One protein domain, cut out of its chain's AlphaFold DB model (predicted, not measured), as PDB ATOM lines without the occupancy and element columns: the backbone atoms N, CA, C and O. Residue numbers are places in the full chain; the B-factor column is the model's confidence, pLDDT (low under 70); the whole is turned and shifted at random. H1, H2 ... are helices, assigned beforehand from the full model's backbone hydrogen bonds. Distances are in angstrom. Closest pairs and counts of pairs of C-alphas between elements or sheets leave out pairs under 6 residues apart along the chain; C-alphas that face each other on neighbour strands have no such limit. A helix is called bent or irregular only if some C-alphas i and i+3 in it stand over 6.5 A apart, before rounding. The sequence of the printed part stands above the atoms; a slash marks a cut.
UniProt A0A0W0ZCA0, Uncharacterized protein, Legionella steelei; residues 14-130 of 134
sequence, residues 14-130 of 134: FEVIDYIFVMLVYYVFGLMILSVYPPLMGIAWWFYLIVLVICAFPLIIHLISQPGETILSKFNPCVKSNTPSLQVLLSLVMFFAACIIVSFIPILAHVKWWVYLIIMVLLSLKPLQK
ATOM      1  N   PHE A  14      76.106 149.166 127.620       74.38
ATOM      2  CA  PHE A  14      75.516 147.861 127.356       74.38
ATOM      3  C   PHE A  14      75.485 146.987 128.601       74.38
ATOM      4  O   PHE A  14      76.477 146.818 129.310       74.38
ATOM      5  N   GLU A  15      74.326 146.375 128.824       81.81
ATOM      6  CA  GLU A  15      74.227 145.246 129.727       81.81
ATOM      7  C   GLU A  15      74.698 143.969 129.029       81.81
ATOM      8  O   GLU A  15      74.762 143.867 127.803       81.81
ATOM      9  N   VAL A  16      74.962 142.944 129.837       82.19
ATOM     10  CA  VAL A  16      75.306 141.592 129.374       82.19
ATOM     11  C   VAL A  16      74.313 141.076 128.329       82.19
ATOM     12  O   VAL A  16      74.713 140.488 127.328       82.19
ATOM     13  N   ILE A  17      73.019 141.326 128.538       84.50
ATOM     14  CA  ILE A  17      71.964 140.897 127.617       84.50
ATOM     15  C   ILE A  17      72.118 141.594 126.263       84.50
ATOM     16  O   ILE A  17      72.074 140.925 125.235       84.50
ATOM     17  N   ASP A  18      72.346 142.908 126.249       84.69
ATOM     18  CA  ASP A  18      72.502 143.685 125.014       84.69
ATOM     19  C   ASP A  18      73.728 143.212 124.220       84.69
ATOM     20  O   ASP A  18      73.663 143.057 123.001       84.69
ATOM     21  N   TYR A  19      74.814 142.877 124.920       86.12
ATOM     22  CA  TYR A  19      76.011 142.292 124.317       86.12
ATOM     23  C   TYR A  19      75.730 140.936 123.645       86.12
ATOM     24  O   TYR A  19      76.198 140.697 122.533       86.12
ATOM     25  N   ILE A  20      74.913 140.074 124.259       89.44
ATOM     26  CA  ILE A  20      74.488 138.802 123.648       89.44
ATOM     27  C   ILE A  20      73.661 139.055 122.379       89.44
ATOM     28  O   ILE A  20      73.889 138.398 121.364       89.44
ATOM     29  N   PHE A  21      72.741 140.028 122.393       90.38
ATOM     30  CA  PHE A  21      71.991 140.403 121.186       90.38
ATOM     31  C   PHE A  21      72.925 140.864 120.062       90.38
ATOM     32  O   PHE A  21      72.756 140.441 118.921       90.38
ATOM     33  N   VAL A  22      73.950 141.657 120.381       91.38
ATOM     34  CA  VAL A  22      74.961 142.097 119.410       91.38
ATOM     35  C   VAL A  22      75.755 140.916 118.840       91.38
ATOM     36  O   VAL A  22      75.925 140.831 117.624       91.38
ATOM     37  N   MET A  23      76.172 139.957 119.674       93.94
ATOM     38  CA  MET A  23      76.826 138.729 119.202       93.94
ATOM     39  C   MET A  23      75.946 137.957 118.213       93.94
ATOM     40  O   MET A  23      76.430 137.507 117.174       93.94
ATOM     41  N   LEU A  24      74.650 137.827 118.512       94.94
ATOM     42  CA  LEU A  24      73.700 137.161 117.623       94.94
ATOM     43  C   LEU A  24      73.522 137.930 116.311       94.94
ATOM     44  O   LEU A  24      73.495 137.306 115.255       94.94
ATOM     45  N   VAL A  25      73.464 139.265 116.346       95.31
ATOM     46  CA  VAL A  25      73.418 140.088 115.126       95.31
ATOM     47  C   VAL A  25      74.652 139.840 114.257       95.31
ATOM     48  O   VAL A  25      74.497 139.581 113.066       95.31
ATOM     49  N   TYR A  26      75.863 139.840 114.826       96.50
ATOM     50  CA  TYR A  26      77.091 139.557 114.069       96.50
ATOM     51  C   TYR A  26      77.116 138.143 113.483       96.50
ATOM     52  O   TYR A  26      77.539 137.946 112.345       96.50
ATOM     53  N   TYR A  27      76.627 137.156 114.232       96.56
ATOM     54  CA  TYR A  27      76.511 135.784 113.747       96.56
ATOM     55  C   TYR A  27      75.544 135.676 112.561       96.56
ATOM     56  O   TYR A  27      75.886 135.120 111.518       96.56
ATOM     57  N   VAL A  28      74.347 136.257 112.691       96.50
ATOM     58  CA  VAL A  28      73.328 136.270 111.632       96.50
ATOM     59  C   VAL A  28      73.818 137.049 110.410       96.50
ATOM     60  O   VAL A  28      73.560 136.639 109.279       96.50
ATOM     61  N   PHE A  29      74.581 138.121 110.614       96.19
ATOM     62  CA  PHE A  29      75.250 138.842 109.536       96.19
ATOM     63  C   PHE A  29      76.232 137.945 108.768       96.19
ATOM     64  O   PHE A  29      76.236 137.951 107.538       96.19
ATOM     65  N   GLY A  30      77.006 137.107 109.467       95.56
ATOM     66  CA  GLY A  30      77.864 136.106 108.829       95.56
ATOM     67  C   GLY A  30      77.088 135.075 108.008       95.56
ATOM     68  O   GLY A  30      77.458 134.803 106.866       95.56
ATOM     69  N   LEU A  31      75.963 134.574 108.530       95.38
ATOM     70  CA  LEU A  31      75.064 133.694 107.770       95.38
ATOM     71  C   LEU A  31      74.510 134.380 106.513       95.38
ATOM     72  O   LEU A  31      74.471 133.772 105.443       95.38
ATOM     73  N   MET A  32      74.138 135.660 106.616       95.75
ATOM     74  CA  MET A  32      73.687 136.446 105.468       95.75
ATOM     75  C   MET A  32      74.775 136.535 104.396       95.75
ATOM     76  O   MET A  32      74.493 136.255 103.232       95.75
ATOM     77  N   ILE A  33      76.016 136.871 104.768       94.56
ATOM     78  CA  ILE A  33      77.139 136.933 103.821       94.56
ATOM     79  C   ILE A  33      77.333 135.583 103.128       94.56
ATOM     80  O   ILE A  33      77.451 135.547 101.908       94.56
ATOM     81  N   LEU A  34      77.311 134.477 103.873       92.44
ATOM     82  CA  LEU A  34      77.461 133.132 103.307       92.44
ATOM     83  C   LEU A  34      76.345 132.781 102.318       92.44
ATOM     84  O   LEU A  34      76.623 132.189 101.278       92.44
ATOM     85  N   SER A  35      75.105 133.192 102.600       91.38
ATOM     86  CA  SER A  35      73.970 132.982 101.686       91.38
ATOM     87  C   SER A  35      74.082 133.777 100.378       91.38
ATOM     88  O   SER A  35      73.512 133.385  99.362       91.38
ATOM     89  N   VAL A  36      74.817 134.896 100.389       93.94
ATOM     90  CA  VAL A  36      75.027 135.766  99.216       93.94
ATOM     91  C   VAL A  36      76.330 135.432  98.488       93.94
ATOM     92  O   VAL A  36      76.422 135.623  97.276       93.94
ATOM     93  N   TYR A  37      77.328 134.900  99.195       92.50
ATOM     94  CA  TYR A  37      78.648 134.586  98.656       92.50
ATOM     95  C   TYR A  37      79.045 133.118  98.923       92.50
ATOM     96  O   TYR A  37      79.904 132.834  99.767       92.50
ATOM     97  N   PRO A  38      78.472 132.170  98.151       86.69
ATOM     98  CA  PRO A  38      78.744 130.736  98.268       86.69
ATOM     99  C   PRO A  38      80.215 130.293  98.174       86.69
ATOM    100  O   PRO A  38      80.531 129.271  98.784       86.69
ATOM    101  N   PRO A  39      81.144 130.990  97.474       92.00
ATOM    102  CA  PRO A  39      82.540 130.548  97.397       92.00
ATOM    103  C   PRO A  39      83.227 130.342  98.754       92.00
ATOM    104  O   PRO A  39      84.129 129.514  98.861       92.00
ATOM    105  N   LEU A  40      82.780 131.027  99.814       90.50
ATOM    106  CA  LEU A  40      83.278 130.805 101.177       90.50
ATOM    107  C   LEU A  40      83.011 129.378 101.683       90.50
ATOM    108  O   LEU A  40      83.789 128.844 102.468       90.50
ATOM    109  N   MET A  41      81.967 128.701 101.211       86.56
ATOM    110  CA  MET A  41      81.702 127.311 101.599       86.56
ATOM    111  C   MET A  41      82.723 126.319 101.023       86.56
ATOM    112  O   MET A  41      82.798 125.190 101.496       86.56
ATOM    113  N   GLY A  42      83.512 126.724 100.021       88.94
ATOM    114  CA  GLY A  42      84.577 125.896  99.448       88.94
ATOM    115  C   GLY A  42      85.841 125.821 100.310       88.94
ATOM    116  O   GLY A  42      86.727 125.016 100.029       88.94
ATOM    117  N   ILE A  43      85.948 126.651 101.350       93.06
ATOM    118  CA  ILE A  43      87.086 126.653 102.273       93.06
ATOM    119  C   ILE A  43      86.857 125.600 103.361       93.06
ATOM    120  O   ILE A  43      85.761 125.464 103.901       93.06
ATOM    121  N   ALA A  44      87.912 124.866 103.715       94.44
ATOM    122  CA  ALA A  44      87.833 123.846 104.747       94.44
ATOM    123  C   ALA A  44      87.507 124.442 106.129       94.44
ATOM    124  O   ALA A  44      88.105 125.430 106.556       94.44
ATOM    125  N   TRP A  45      86.607 123.789 106.868       94.12
ATOM    126  CA  TRP A  45      86.121 124.258 108.172       94.12
ATOM    127  C   TRP A  45      87.241 124.506 109.199       94.12
ATOM    128  O   TRP A  45      87.150 125.426 110.011       94.12
ATOM    129  N   TRP A  46      88.323 123.721 109.153       95.50
ATOM    130  CA  TRP A  46      89.446 123.856 110.083       95.50
ATOM    131  C   TRP A  46      90.224 125.159 109.868       95.50
ATOM    132  O   TRP A  46      90.769 125.704 110.825       95.50
ATOM    133  N   PHE A  47      90.237 125.706 108.647       96.81
ATOM    134  CA  PHE A  47      90.832 127.016 108.388       96.81
ATOM    135  C   PHE A  47      90.058 128.105 109.136       96.81
ATOM    136  O   PHE A  47      90.655 128.929 109.828       96.81
ATOM    137  N   TYR A  48      88.723 128.055 109.085       96.12
ATOM    138  CA  TYR A  48      87.876 128.959 109.862       96.12
ATOM    139  C   TYR A  48      88.080 128.799 111.366       96.12
ATOM    140  O   TYR A  48      88.095 129.801 112.075       96.12
ATOM    141  N   LEU A  49      88.306 127.574 111.849       96.94
ATOM    142  CA  LEU A  49      88.640 127.338 113.254       96.94
ATOM    143  C   LEU A  49      89.949 128.034 113.654       96.94
ATOM    144  O   LEU A  49      89.986 128.694 114.689       96.94
ATOM    145  N   ILE A  50      91.005 127.929 112.843       97.62
ATOM    146  CA  ILE A  50      92.294 128.580 113.131       97.62
ATOM    147  C   ILE A  50      92.122 130.098 113.224       97.62
ATOM    148  O   ILE A  50      92.554 130.708 114.202       97.62
ATOM    149  N   VAL A  51      91.468 130.714 112.235       97.19
ATOM    150  CA  VAL A  51      91.283 132.172 112.227       97.19
ATOM    151  C   VAL A  51      90.369 132.618 113.370       97.19
ATOM    152  O   VAL A  51      90.653 133.624 114.019       97.19
ATOM    153  N   LEU A  52      89.334 131.837 113.696       97.06
ATOM    154  CA  LEU A  52      88.492 132.075 114.867       97.06
ATOM    155  C   LEU A  52      89.324 132.107 116.148       97.06
ATOM    156  O   LEU A  52      89.161 133.034 116.936       97.06
ATOM    157  N   VAL A  53      90.230 131.146 116.352       96.81
ATOM    158  CA  VAL A  53      91.107 131.112 117.535       96.81
ATOM    159  C   VAL A  53      92.001 132.352 117.590       96.81
ATOM    160  O   VAL A  53      92.107 132.968 118.648       96.81
ATOM    161  N   ILE A  54      92.585 132.767 116.459       96.50
ATOM    162  CA  ILE A  54      93.417 133.979 116.379       96.50
ATOM    163  C   ILE A  54      92.612 135.225 116.775       96.50
ATOM    164  O   ILE A  54      93.083 136.034 117.573       96.50
ATOM    165  N   CYS A  55      91.384 135.374 116.269       95.31
ATOM    166  CA  CYS A  55      90.515 136.503 116.603       95.31
ATOM    167  C   CYS A  55      89.953 136.428 118.032       95.31
ATOM    168  O   CYS A  55      89.738 137.458 118.667       95.31
ATOM    169  N   ALA A  56      89.704 135.229 118.557       94.81
ATOM    170  CA  ALA A  56      89.154 135.038 119.893       94.81
ATOM    171  C   ALA A  56      90.210 135.216 120.986       94.81
ATOM    172  O   ALA A  56      89.866 135.612 122.098       94.81
ATOM    173  N   PHE A  57      91.486 134.959 120.691       94.81
ATOM    174  CA  PHE A  57      92.546 134.975 121.693       94.81
ATOM    175  C   PHE A  57      92.624 136.301 122.475       94.81
ATOM    176  O   PHE A  57      92.559 136.250 123.706       94.81
ATOM    177  N   PRO A  58      92.641 137.494 121.844       92.81
ATOM    178  CA  PRO A  58      92.653 138.752 122.592       92.81
ATOM    179  C   PRO A  58      91.383 138.977 123.422       92.81
ATOM    180  O   PRO A  58      91.468 139.529 124.516       92.81
ATOM    181  N   LEU A  59      90.216 138.516 122.951       92.31
ATOM    182  CA  LEU A  59      88.953 138.609 123.696       92.31
ATOM    183  C   LEU A  59      88.971 137.722 124.946       92.31
ATOM    184  O   LEU A  59      88.506 138.136 126.006       92.31
ATOM    185  N   ILE A  60      89.532 136.515 124.835       92.25
ATOM    186  CA  ILE A  60      89.679 135.580 125.956       92.25
ATOM    187  C   ILE A  60      90.644 136.155 126.994       92.25
ATOM    188  O   ILE A  60      90.328 136.158 128.181       92.25
ATOM    189  N   ILE A  61      91.788 136.691 126.560       92.69
ATOM    190  CA  ILE A  61      92.740 137.355 127.462       92.69
ATOM    191  C   ILE A  61      92.088 138.562 128.144       92.69
ATOM    192  O   ILE A  61      92.219 138.709 129.359       92.69
ATOM    193  N   HIS A  62      91.336 139.376 127.396       91.00
ATOM    194  CA  HIS A  62      90.597 140.516 127.944       91.00
ATOM    195  C   HIS A  62      89.556 140.093 128.984       91.00
ATOM    196  O   HIS A  62      89.428 140.753 130.010       91.00
ATOM    197  N   LEU A  63      88.843 138.984 128.763       89.50
ATOM    198  CA  LEU A  63      87.885 138.432 129.723       89.50
ATOM    199  C   LEU A  63      88.581 137.908 130.988       89.50
ATOM    200  O   LEU A  63      88.113 138.156 132.098       89.50
ATOM    201  N   ILE A  64      89.692 137.180 130.841       90.81
ATOM    202  CA  ILE A  64      90.423 136.583 131.968       90.81
ATOM    203  C   ILE A  64      91.090 137.658 132.834       90.81
ATOM    204  O   ILE A  64      91.151 137.482 134.055       90.81
ATOM    205  N   SER A  65      91.549 138.760 132.234       89.50
ATOM    206  CA  SER A  65      92.184 139.875 132.944       89.50
ATOM    207  C   SER A  65      91.206 140.734 133.754       89.50
ATOM    208  O   SER A  65      91.645 141.527 134.587       89.50
ATOM    209  N   GLN A  66      89.892 140.570 133.559       90.38
ATOM    210  CA  GLN A  66      88.892 141.292 134.340       90.38
ATOM    211  C   GLN A  66      88.833 140.827 135.805       90.38
ATOM    212  O   GLN A  66      89.058 139.646 136.101       90.38
ATOM    213  N   PRO A  67      88.455 141.730 136.729       84.75
ATOM    214  CA  PRO A  67      88.244 141.381 138.130       84.75
ATOM    215  C   PRO A  67      87.065 140.404 138.297       84.75
ATOM    216  O   PRO A  67      85.998 140.601 137.718       84.75
ATOM    217  N   GLY A  68      87.257 139.361 139.111       83.94
ATOM    218  CA  GLY A  68      86.235 138.365 139.457       83.94
ATOM    219  C   GLY A  68      86.829 136.986 139.766       83.94
ATOM    220  O   GLY A  68      87.871 136.622 139.226       83.94
ATOM    221  N   GLU A  69      86.173 136.208 140.628       82.75
ATOM    222  CA  GLU A  69      86.623 134.851 140.990       82.75
ATOM    223  C   GLU A  69      86.201 133.785 139.967       82.75
ATOM    224  O   GLU A  69      86.888 132.785 139.783       82.75
ATOM    225  N   THR A  70      85.094 134.003 139.250       85.44
ATOM    226  CA  THR A  70      84.529 133.053 138.280       85.44
ATOM    227  C   THR A  70      84.390 133.699 136.903       85.44
ATOM    228  O   THR A  70      84.272 134.916 136.775       85.44
ATOM    229  N   ILE A  71      84.372 132.894 135.834       80.19
ATOM    230  CA  ILE A  71      84.224 133.400 134.452       80.19
ATOM    231  C   ILE A  71      82.934 134.221 134.304       80.19
ATOM    232  O   ILE A  71      82.922 135.259 133.646       80.19
ATOM    233  N   LEU A  72      81.857 133.782 134.960       81.44
ATOM    234  CA  LEU A  72      80.565 134.456 134.900       81.44
ATOM    235  C   LEU A  72      80.604 135.833 135.581       81.44
ATOM    236  O   LEU A  72      80.042 136.792 135.054       81.44
ATOM    237  N   SER A  73      81.304 135.957 136.717       84.56
ATOM    238  CA  SER A  73      81.438 137.241 137.417       84.56
ATOM    239  C   SER A  73      82.356 138.221 136.682       84.56
ATOM    240  O   SER A  73      82.113 139.426 136.742       84.56
ATOM    241  N   LYS A  74      83.324 137.719 135.901       87.50
ATOM    242  CA  LYS A  74      84.194 138.517 135.014       87.50
ATOM    243  C   LYS A  74      83.487 139.070 133.774       87.50
ATOM    244  O   LYS A  74      83.948 140.051 133.188       87.50
ATOM    245  N   PHE A  75      82.357 138.484 133.374       83.88
ATOM    246  CA  PHE A  75      81.686 138.832 132.121       83.88
ATOM    247  C   PHE A  75      81.069 140.239 132.136       83.88
ATOM    248  O   PHE A  75      81.220 140.992 131.180       83.88
ATOM    249  N   ASN A  76      80.420 140.642 133.232       85.31
ATOM    250  CA  ASN A  76      79.828 141.981 133.342       85.31
ATOM    251  C   ASN A  76      80.894 143.108 133.309       85.31
ATOM    252  O   ASN A  76      80.756 144.027 132.498       85.31
ATOM    253  N   PRO A  77      82.001 143.037 134.083       85.38
ATOM    254  CA  PRO A  77      83.129 143.960 133.925       85.38
ATOM    255  C   PRO A  77      83.715 143.972 132.506       85.38
ATOM    256  O   PRO A  77      84.042 145.040 131.991       85.38
ATOM    257  N   CYS A  78      83.802 142.808 131.852       85.25
ATOM    258  CA  CYS A  78      84.303 142.678 130.480       85.25
ATOM    259  C   CYS A  78      83.436 143.447 129.476       85.25
ATOM    260  O   CYS A  78      83.957 144.171 128.630       85.25
ATOM    261  N   VAL A  79      82.111 143.327 129.584       84.06
ATOM    262  CA  VAL A  79      81.174 144.066 128.727       84.06
ATOM    263  C   VAL A  79      81.297 145.572 128.968       84.06
ATOM    264  O   VAL A  79      81.311 146.344 128.012       84.06
ATOM    265  N   LYS A  80      81.477 145.997 130.223       84.56
ATOM    266  CA  LYS A  80      81.656 147.411 130.593       84.56
ATOM    267  C   LYS A  80      83.007 148.006 130.204       84.56
ATOM    268  O   LYS A  80      83.141 149.224 130.217       84.56
ATOM    269  N   SER A  81      84.006 147.197 129.872       86.06
ATOM    270  CA  SER A  81      85.311 147.661 129.384       86.06
ATOM    271  C   SER A  81      85.451 147.541 127.864       86.06
ATOM    272  O   SER A  81      86.559 147.640 127.341       86.06
ATOM    273  N   ASN A  82      84.335 147.365 127.146       83.25
ATOM    274  CA  ASN A  82      84.334 147.268 125.692       83.25
ATOM    275  C   ASN A  82      84.974 148.479 125.015       83.25
ATOM    276  O   ASN A  82      84.710 149.634 125.361       83.25
ATOM    277  N   THR A  83      85.714 148.192 123.954       86.88
ATOM    278  CA  THR A  83      86.248 149.175 123.018       86.88
ATOM    279  C   THR A  83      85.769 148.841 121.603       86.88
ATOM    280  O   THR A  83      85.399 147.695 121.324       86.88
ATOM    281  N   PRO A  84      85.796 149.807 120.670       86.31
ATOM    282  CA  PRO A  84      85.465 149.543 119.272       86.31
ATOM    283  C   PRO A  84      86.340 148.448 118.645       86.31
ATOM    284  O   PRO A  84      85.847 147.639 117.864       86.31
ATOM    285  N   SER A  85      87.618 148.365 119.028       88.50
ATOM    286  CA  SER A  85      88.514 147.298 118.575       88.50
ATOM    287  C   SER A  85      88.030 145.918 119.024       88.50
ATOM    288  O   SER A  85      87.913 145.023 118.191       88.50
ATOM    289  N   LEU A  86      87.647 145.748 120.295       91.00
ATOM    290  CA  LEU A  86      87.088 144.486 120.796       91.00
ATOM    291  C   LEU A  86      85.791 144.100 120.064       91.00
ATOM    292  O   LEU A  86      85.583 142.923 119.783       91.00
ATOM    293  N   GLN A  87      84.956 145.073 119.684       91.31
ATOM    294  CA  GLN A  87      83.751 144.819 118.881       91.31
ATOM    295  C   GLN A  87      84.063 144.304 117.474       91.31
ATOM    296  O   GLN A  87      83.379 143.400 116.992       91.31
ATOM    297  N   VAL A  88      85.112 144.820 116.828       93.75
ATOM    298  CA  VAL A  88      85.565 144.295 115.531       93.75
ATOM    299  C   VAL A  88      86.041 142.853 115.683       93.75
ATOM    300  O   VAL A  88      85.592 141.992 114.927       93.75
ATOM    301  N   LEU A  89      86.867 142.547 116.691       95.31
ATOM    302  CA  LEU A  89      87.291 141.165 116.940       95.31
ATOM    303  C   LEU A  89      86.097 140.250 117.235       95.31
ATOM    304  O   LEU A  89      86.031 139.148 116.697       95.31
ATOM    305  N   LEU A  90      85.124 140.709 118.027       95.31
ATOM    306  CA  LEU A  90      83.907 139.954 118.313       95.31
ATOM    307  C   LEU A  90      83.110 139.662 117.040       95.31
ATOM    308  O   LEU A  90      82.674 138.530 116.843       95.31
ATOM    309  N   SER A  91      82.951 140.654 116.158       96.31
ATOM    310  CA  SER A  91      82.266 140.457 114.878       96.31
ATOM    311  C   SER A  91      82.960 139.407 114.010       96.31
ATOM    312  O   SER A  91      82.285 138.551 113.443       96.31
ATOM    313  N   LEU A  92      84.299 139.402 113.981       97.06
ATOM    314  CA  LEU A  92      85.088 138.409 113.252       97.06
ATOM    315  C   LEU A  92      84.930 137.015 113.860       97.06
ATOM    316  O   LEU A  92      84.707 136.052 113.131       97.06
ATOM    317  N   VAL A  93      84.979 136.897 115.188       97.38
ATOM    318  CA  VAL A  93      84.752 135.623 115.885       97.38
ATOM    319  C   VAL A  93      83.374 135.057 115.553       97.38
ATOM    320  O   VAL A  93      83.272 133.891 115.175       97.38
ATOM    321  N   MET A  94      82.319 135.874 115.635       97.75
ATOM    322  CA  MET A  94      80.960 135.424 115.325       97.75
ATOM    323  C   MET A  94      80.778 135.103 113.835       97.75
ATOM    324  O   MET A  94      80.070 134.153 113.502       97.75
ATOM    325  N   PHE A  95      81.448 135.838 112.945       96.94
ATOM    326  CA  PHE A  95      81.468 135.558 111.511       96.94
ATOM    327  C   PHE A  95      82.107 134.197 111.206       96.94
ATOM    328  O   PHE A  95      81.490 133.357 110.554       96.94
ATOM    329  N   PHE A  96      83.314 133.931 111.716       97.00
ATOM    330  CA  PHE A  96      83.978 132.646 111.486       97.00
ATOM    331  C   PHE A  96      83.242 131.489 112.165       97.00
ATOM    332  O   PHE A  96      83.195 130.393 111.609       97.00
ATOM    333  N   ALA A  97      82.599 131.733 113.311       96.44
ATOM    334  CA  ALA A  97      81.709 130.755 113.926       96.44
ATOM    335  C   ALA A  97      80.539 130.404 112.992       96.44
ATOM    336  O   ALA A  97      80.236 129.226 112.819       96.44
ATOM    337  N   ALA A  98      79.927 131.396 112.335       96.00
ATOM    338  CA  ALA A  98      78.886 131.162 111.335       96.00
ATOM    339  C   ALA A  98      79.401 130.301 110.172       96.00
ATOM    340  O   ALA A  98      78.748 129.318 109.822       96.00
ATOM    341  N   CYS A  99      80.593 130.588 109.636       95.19
ATOM    342  CA  CYS A  99      81.214 129.773 108.585       95.19
ATOM    343  C   CYS A  99      81.380 128.307 109.001       95.19
ATOM    344  O   CYS A  99      80.997 127.414 108.247       95.19
ATOM    345  N   ILE A 100      81.893 128.058 110.211       95.75
ATOM    346  CA  ILE A 100      82.068 126.702 110.751       95.75
ATOM    347  C   ILE A 100      80.718 125.990 110.866       95.75
ATOM    348  O   ILE A 100      80.580 124.855 110.414       95.75
ATOM    349  N   ILE A 101      79.709 126.645 111.448       95.19
ATOM    350  CA  ILE A 101      78.386 126.038 111.637       95.19
ATOM    351  C   ILE A 101      77.740 125.701 110.292       95.19
ATOM    352  O   ILE A 101      77.191 124.612 110.148       95.19
ATOM    353  N   VAL A 102      77.843 126.577 109.293       93.88
ATOM    354  CA  VAL A 102      77.332 126.302 107.942       93.88
ATOM    355  C   VAL A 102      78.049 125.119 107.287       93.88
ATOM    356  O   VAL A 102      77.398 124.349 106.586       93.88
ATOM    357  N   SER A 103      79.347 124.909 107.541       91.94
ATOM    358  CA  SER A 103      80.053 123.714 107.049       91.94
ATOM    359  C   SER A 103      79.462 122.407 107.593       91.94
ATOM    360  O   SER A 103      79.470 121.402 106.886       91.94
ATOM    361  N   PHE A 104      78.937 122.407 108.823       93.06
ATOM    362  CA  PHE A 104      78.271 121.239 109.417       93.06
ATOM    363  C   PHE A 104      76.770 121.177 109.105       93.06
ATOM    364  O   PHE A 104      76.191 120.095 109.048       93.06
ATOM    365  N   ILE A 105      76.137 122.333 108.906       94.12
ATOM    366  CA  ILE A 105      74.698 122.487 108.693       94.12
ATOM    367  C   ILE A 105      74.472 123.304 107.403       94.12
ATOM    368  O   ILE A 105      74.108 124.484 107.456       94.12
ATOM    369  N   PRO A 106      74.653 122.692 106.217       89.06
ATOM    370  CA  PRO A 106      74.650 123.408 104.938       89.06
ATOM    371  C   PRO A 106      73.289 124.010 104.571       89.06
ATOM    372  O   PRO A 106      73.230 124.946 103.779       89.06
ATOM    373  N   ILE A 107      72.188 123.545 105.182       91.69
ATOM    374  CA  ILE A 107      70.844 124.099 104.941       91.69
ATOM    375  C   ILE A 107      70.761 125.598 105.262       91.69
ATOM    376  O   ILE A 107      69.971 126.309 104.649       91.69
ATOM    377  N   LEU A 108      71.608 126.087 106.176       91.00
ATOM    378  CA  LEU A 108      71.678 127.502 106.526       91.00
ATOM    379  C   LEU A 108      72.149 128.351 105.335       91.00
ATOM    380  O   LEU A 108      71.607 129.420 105.095       91.00
ATOM    381  N   ALA A 109      73.065 127.862 104.499       87.12
ATOM    382  CA  ALA A 109      73.498 128.622 103.324       87.12
ATOM    383  C   ALA A 109      72.399 128.798 102.262       87.12
ATOM    384  O   ALA A 109      72.462 129.718 101.452       87.12
ATOM    385  N   HIS A 110      71.387 127.927 102.263       88.06
ATOM    386  CA  HIS A 110      70.287 127.966 101.297       88.06
ATOM    387  C   HIS A 110      69.120 128.859 101.733       88.06
ATOM    388  O   HIS A 110      68.194 129.099 100.952       88.06
ATOM    389  N   VAL A 111      69.137 129.362 102.969       92.81
ATOM    390  CA  VAL A 111      68.142 130.325 103.437       92.81
ATOM    391  C   VAL A 111      68.330 131.637 102.675       92.81
ATOM    392  O   VAL A 111      69.443 132.125 102.495       92.81
ATOM    393  N   LYS A 112      67.226 132.239 102.221       94.00
ATOM    394  CA  LYS A 112      67.281 133.506 101.484       94.00
ATOM    395  C   LYS A 112      67.833 134.622 102.376       94.00
ATOM    396  O   LYS A 112      67.348 134.818 103.488       94.00
ATOM    397  N   TRP A 113      68.765 135.414 101.843       93.94
ATOM    398  CA  TRP A 113      69.459 136.496 102.558       93.94
ATOM    399  C   TRP A 113      68.528 137.463 103.312       93.94
ATOM    400  O   TRP A 113      68.855 137.921 104.405       93.94
ATOM    401  N   TRP A 114      67.340 137.747 102.768       94.25
ATOM    402  CA  TRP A 114      66.384 138.673 103.381       94.25
ATOM    403  C   TRP A 114      65.807 138.145 104.700       94.25
ATOM    404  O   TRP A 114      65.438 138.942 105.558       94.25
ATOM    405  N   VAL A 115      65.761 136.823 104.904       95.62
ATOM    406  CA  VAL A 115      65.340 136.226 106.181       95.62
ATOM    407  C   VAL A 115      66.333 136.619 107.271       95.62
ATOM    408  O   VAL A 115      65.935 137.074 108.341       95.62
ATOM    409  N   TYR A 116      67.632 136.524 106.973       95.56
ATOM    410  CA  TYR A 116      68.688 136.961 107.880       95.56
ATOM    411  C   TYR A 116      68.631 138.463 108.145       95.56
ATOM    412  O   TYR A 116      68.773 138.878 109.292       95.56
ATOM    413  N   LEU A 117      68.332 139.272 107.125       94.31
ATOM    414  CA  LEU A 117      68.120 140.709 107.292       94.31
ATOM    415  C   LEU A 117      66.988 141.019 108.287       94.31
ATOM    416  O   LEU A 117      67.191 141.806 109.209       94.31
ATOM    417  N   ILE A 118      65.826 140.369 108.152       95.06
ATOM    418  CA  ILE A 118      64.698 140.550 109.081       95.06
ATOM    419  C   ILE A 118      65.102 140.159 110.506       95.06
ATOM    420  O   ILE A 118      64.838 140.906 111.448       95.06
ATOM    421  N   ILE A 119      65.781 139.020 110.672       94.75
ATOM    422  CA  ILE A 119      66.242 138.555 111.986       94.75
ATOM    423  C   ILE A 119      67.215 139.566 112.610       94.75
ATOM    424  O   ILE A 119      67.068 139.895 113.785       94.75
ATOM    425  N   MET A 120      68.169 140.106 111.843       93.19
ATOM    426  CA  MET A 120      69.092 141.136 112.338       93.19
ATOM    427  C   MET A 120      68.359 142.390 112.809       93.19
ATOM    428  O   MET A 120      68.663 142.907 113.884       93.19
ATOM    429  N   VAL A 121      67.380 142.871 112.034       92.25
ATOM    430  CA  VAL A 121      66.567 144.028 112.430       92.25
ATOM    431  C   VAL A 121      65.881 143.741 113.763       92.25
ATOM    432  O   VAL A 121      66.070 144.505 114.701       92.25
ATOM    433  N   LEU A 122      65.190 142.608 113.905       92.00
ATOM    434  CA  LEU A 122      64.508 142.246 115.154       92.00
ATOM    435  C   LEU A 122      65.463 142.135 116.351       92.00
ATOM    436  O   LEU A 122      65.169 142.662 117.423       92.00
ATOM    437  N   LEU A 123      66.616 141.485 116.173       90.12
ATOM    438  CA  LEU A 123      67.611 141.313 117.234       90.12
ATOM    439  C   LEU A 123      68.283 142.632 117.631       90.12
ATOM    440  O   LEU A 123      68.637 142.811 118.795       90.12
ATOM    441  N   SER A 124      68.441 143.564 116.690       86.69
ATOM    442  CA  SER A 124      69.052 144.870 116.953       86.69
ATOM    443  C   SER A 124      68.114 145.857 117.654       86.69
ATOM    444  O   SER A 124      68.605 146.766 118.319       86.69
ATOM    445  N   LEU A 125      66.787 145.672 117.599       84.25
ATOM    446  CA  LEU A 125      65.832 146.596 118.230       84.25
ATOM    447  C   LEU A 125      66.090 146.784 119.730       84.25
ATOM    448  O   LEU A 125      66.120 147.913 120.214       84.25
ATOM    449  N   LYS A 126      66.304 145.693 120.470       75.06
ATOM    450  CA  LYS A 126      66.496 145.746 121.925       75.06
ATOM    451  C   LYS A 126      67.763 146.512 122.352       75.06
ATOM    452  O   LYS A 126      67.622 147.449 123.137       75.06
ATOM    453  N   PRO A 127      68.972 146.197 121.844       67.25
ATOM    454  CA  PRO A 127      70.169 146.967 122.187       67.25
ATOM    455  C   PRO A 127      70.093 148.423 121.692       67.25
ATOM    456  O   PRO A 127      70.655 149.319 122.323       67.25
ATOM    457  N   LEU A 128      69.362 148.689 120.603       66.75
ATOM    458  CA  LEU A 128      69.151 150.046 120.100       66.75
ATOM    459  C   LEU A 128      68.232 150.881 121.001       66.75
ATOM    460  O   LEU A 128      68.530 152.052 121.214       66.75
ATOM    461  N   GLN A 129      67.178 150.308 121.592       62.66
ATOM    462  CA  GLN A 129      66.235 151.044 122.450       62.66
ATOM    463  C   GLN A 129      66.903 151.740 123.646       62.66
ATOM    464  O   GLN A 129      66.481 152.828 124.028       62.66
ATOM    465  N   LYS A 130      67.975 151.163 124.203       57.16
ATOM    466  CA  LYS A 130      68.738 151.782 125.300       57.16
ATOM    467  C   LYS A 130      69.698 152.883 124.847       57.16
ATOM    468  O   LYS A 130      70.031 153.758 125.638       57.16
TER     469      LYS A 130
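What this domain is: This is residues 14 to 130 of the 134 residues of an uncharacterized protein of Legionella steelei (UniProt A0A0W0ZCA0). Four long helices stand in a single row, in the order H7, H1, H5, H3: H7 and H1 side by side, H5 crossing H1 steeply, and H3 next to H5 on its far side. Short H4 packs across one end of the long helices, on residues 16 to 19 of H1 and residues 62 to 64 of H3, and two very short helices lie at the opposite end of the long helices, H6 packing on residues 31 to 35 of H1 and H2 on residues 99 to 103 of H5. The 117 printed residues have seven named helices, H1 to H7 in chain order, and no named strand; the class is all helix. The whole is compact, with a radius of gyration of the C-alphas of 15.2 A, and spans 42 by 34 by 22 A.

How they stand to each other: Look first at H1, residues 16 to 36, the hub, which touches four other helices. H5, residues 84 to 104, touches it at a steep tilt of 53 degrees, the same way; their closest C-alphas, Gly 30 and Phe 95, are 4.5 A apart. H7, residues 113 to 130, touches H1 at a shallow tilt of 19 degrees, opposite ways, with the C-alphas of Asp 18 and Pro 127 closest at 4.9 A. H3, residues 45 to 64, touches H5 opposite ways at a tilt of 35.0 degrees, only just steep; C-alphas Leu 52 and Val 93 are closest, at 5.3 A. H1 and H3 are apart, as are H5 and H7. H4, residues 71 to 80, is about perpendicular to H1 at 82 degrees, touching its residues 16 to 19 alone, closest at the C-alphas of Val 16 and Asn 76, 6.0 A. H4 also touches H3, at residues 62 to 64 alone, with the C-alphas of Leu 63 and Cys 78 closest at 5.6 A; they are about perpendicular at 83 degrees. The packing is mostly crossed, with one of five tilted pairs that touch at a shallow tilt. H6, residues 106 to 110, touches residues 31 to 35 of H1 alone, the C-alphas of Ser 35 and Ala 109 being closest at 4.7 A. H2, residues 38 to 42, touches residues 99 to 103 of H5 alone, the C-alphas of Met 41 and Ser 103 being closest at 6.7 A. In H1 and H5 every O i to N i+4 pair is within hydrogen-bond range; H3 has 14 of 16, H4 4 of 6, H7 11 of 14, and H2 and H6 each 0 of 1, with 2 of 2 O i to N i+3 pairs.

Where its parts are: Find C-alpha 16 at (75.306, 141.592, 129.374), where H1 begins its 30.7 A run to C-alpha 36. H5 is 30.8 A long, H3 27.1 A, H7 27.4 A and H4 14.8 A; H2 and H6 measure 7.7 A and 7.3 A. H3 is only just irregular, with C-alphas 55 and 58 6.7 A apart, and has a kink of 40 degrees near residue 58. H7 is only just irregular too, with C-alphas 123 and 126 6.55 A apart, and has a kink of 28 degrees near residue 124; it ends at C-alpha 130, (68.738, 151.782, 125.300).

The domain as a whole: Look to Glu 69 and Lys 112 for the two C-alphas farthest apart, 44.0 A. The printed part has no cut and no long link; H3 to H4 is a short link of 6 residues, and the others are tight. The mean pLDDT of the printed part is 90.3, and residues 127 to 130 are under 70.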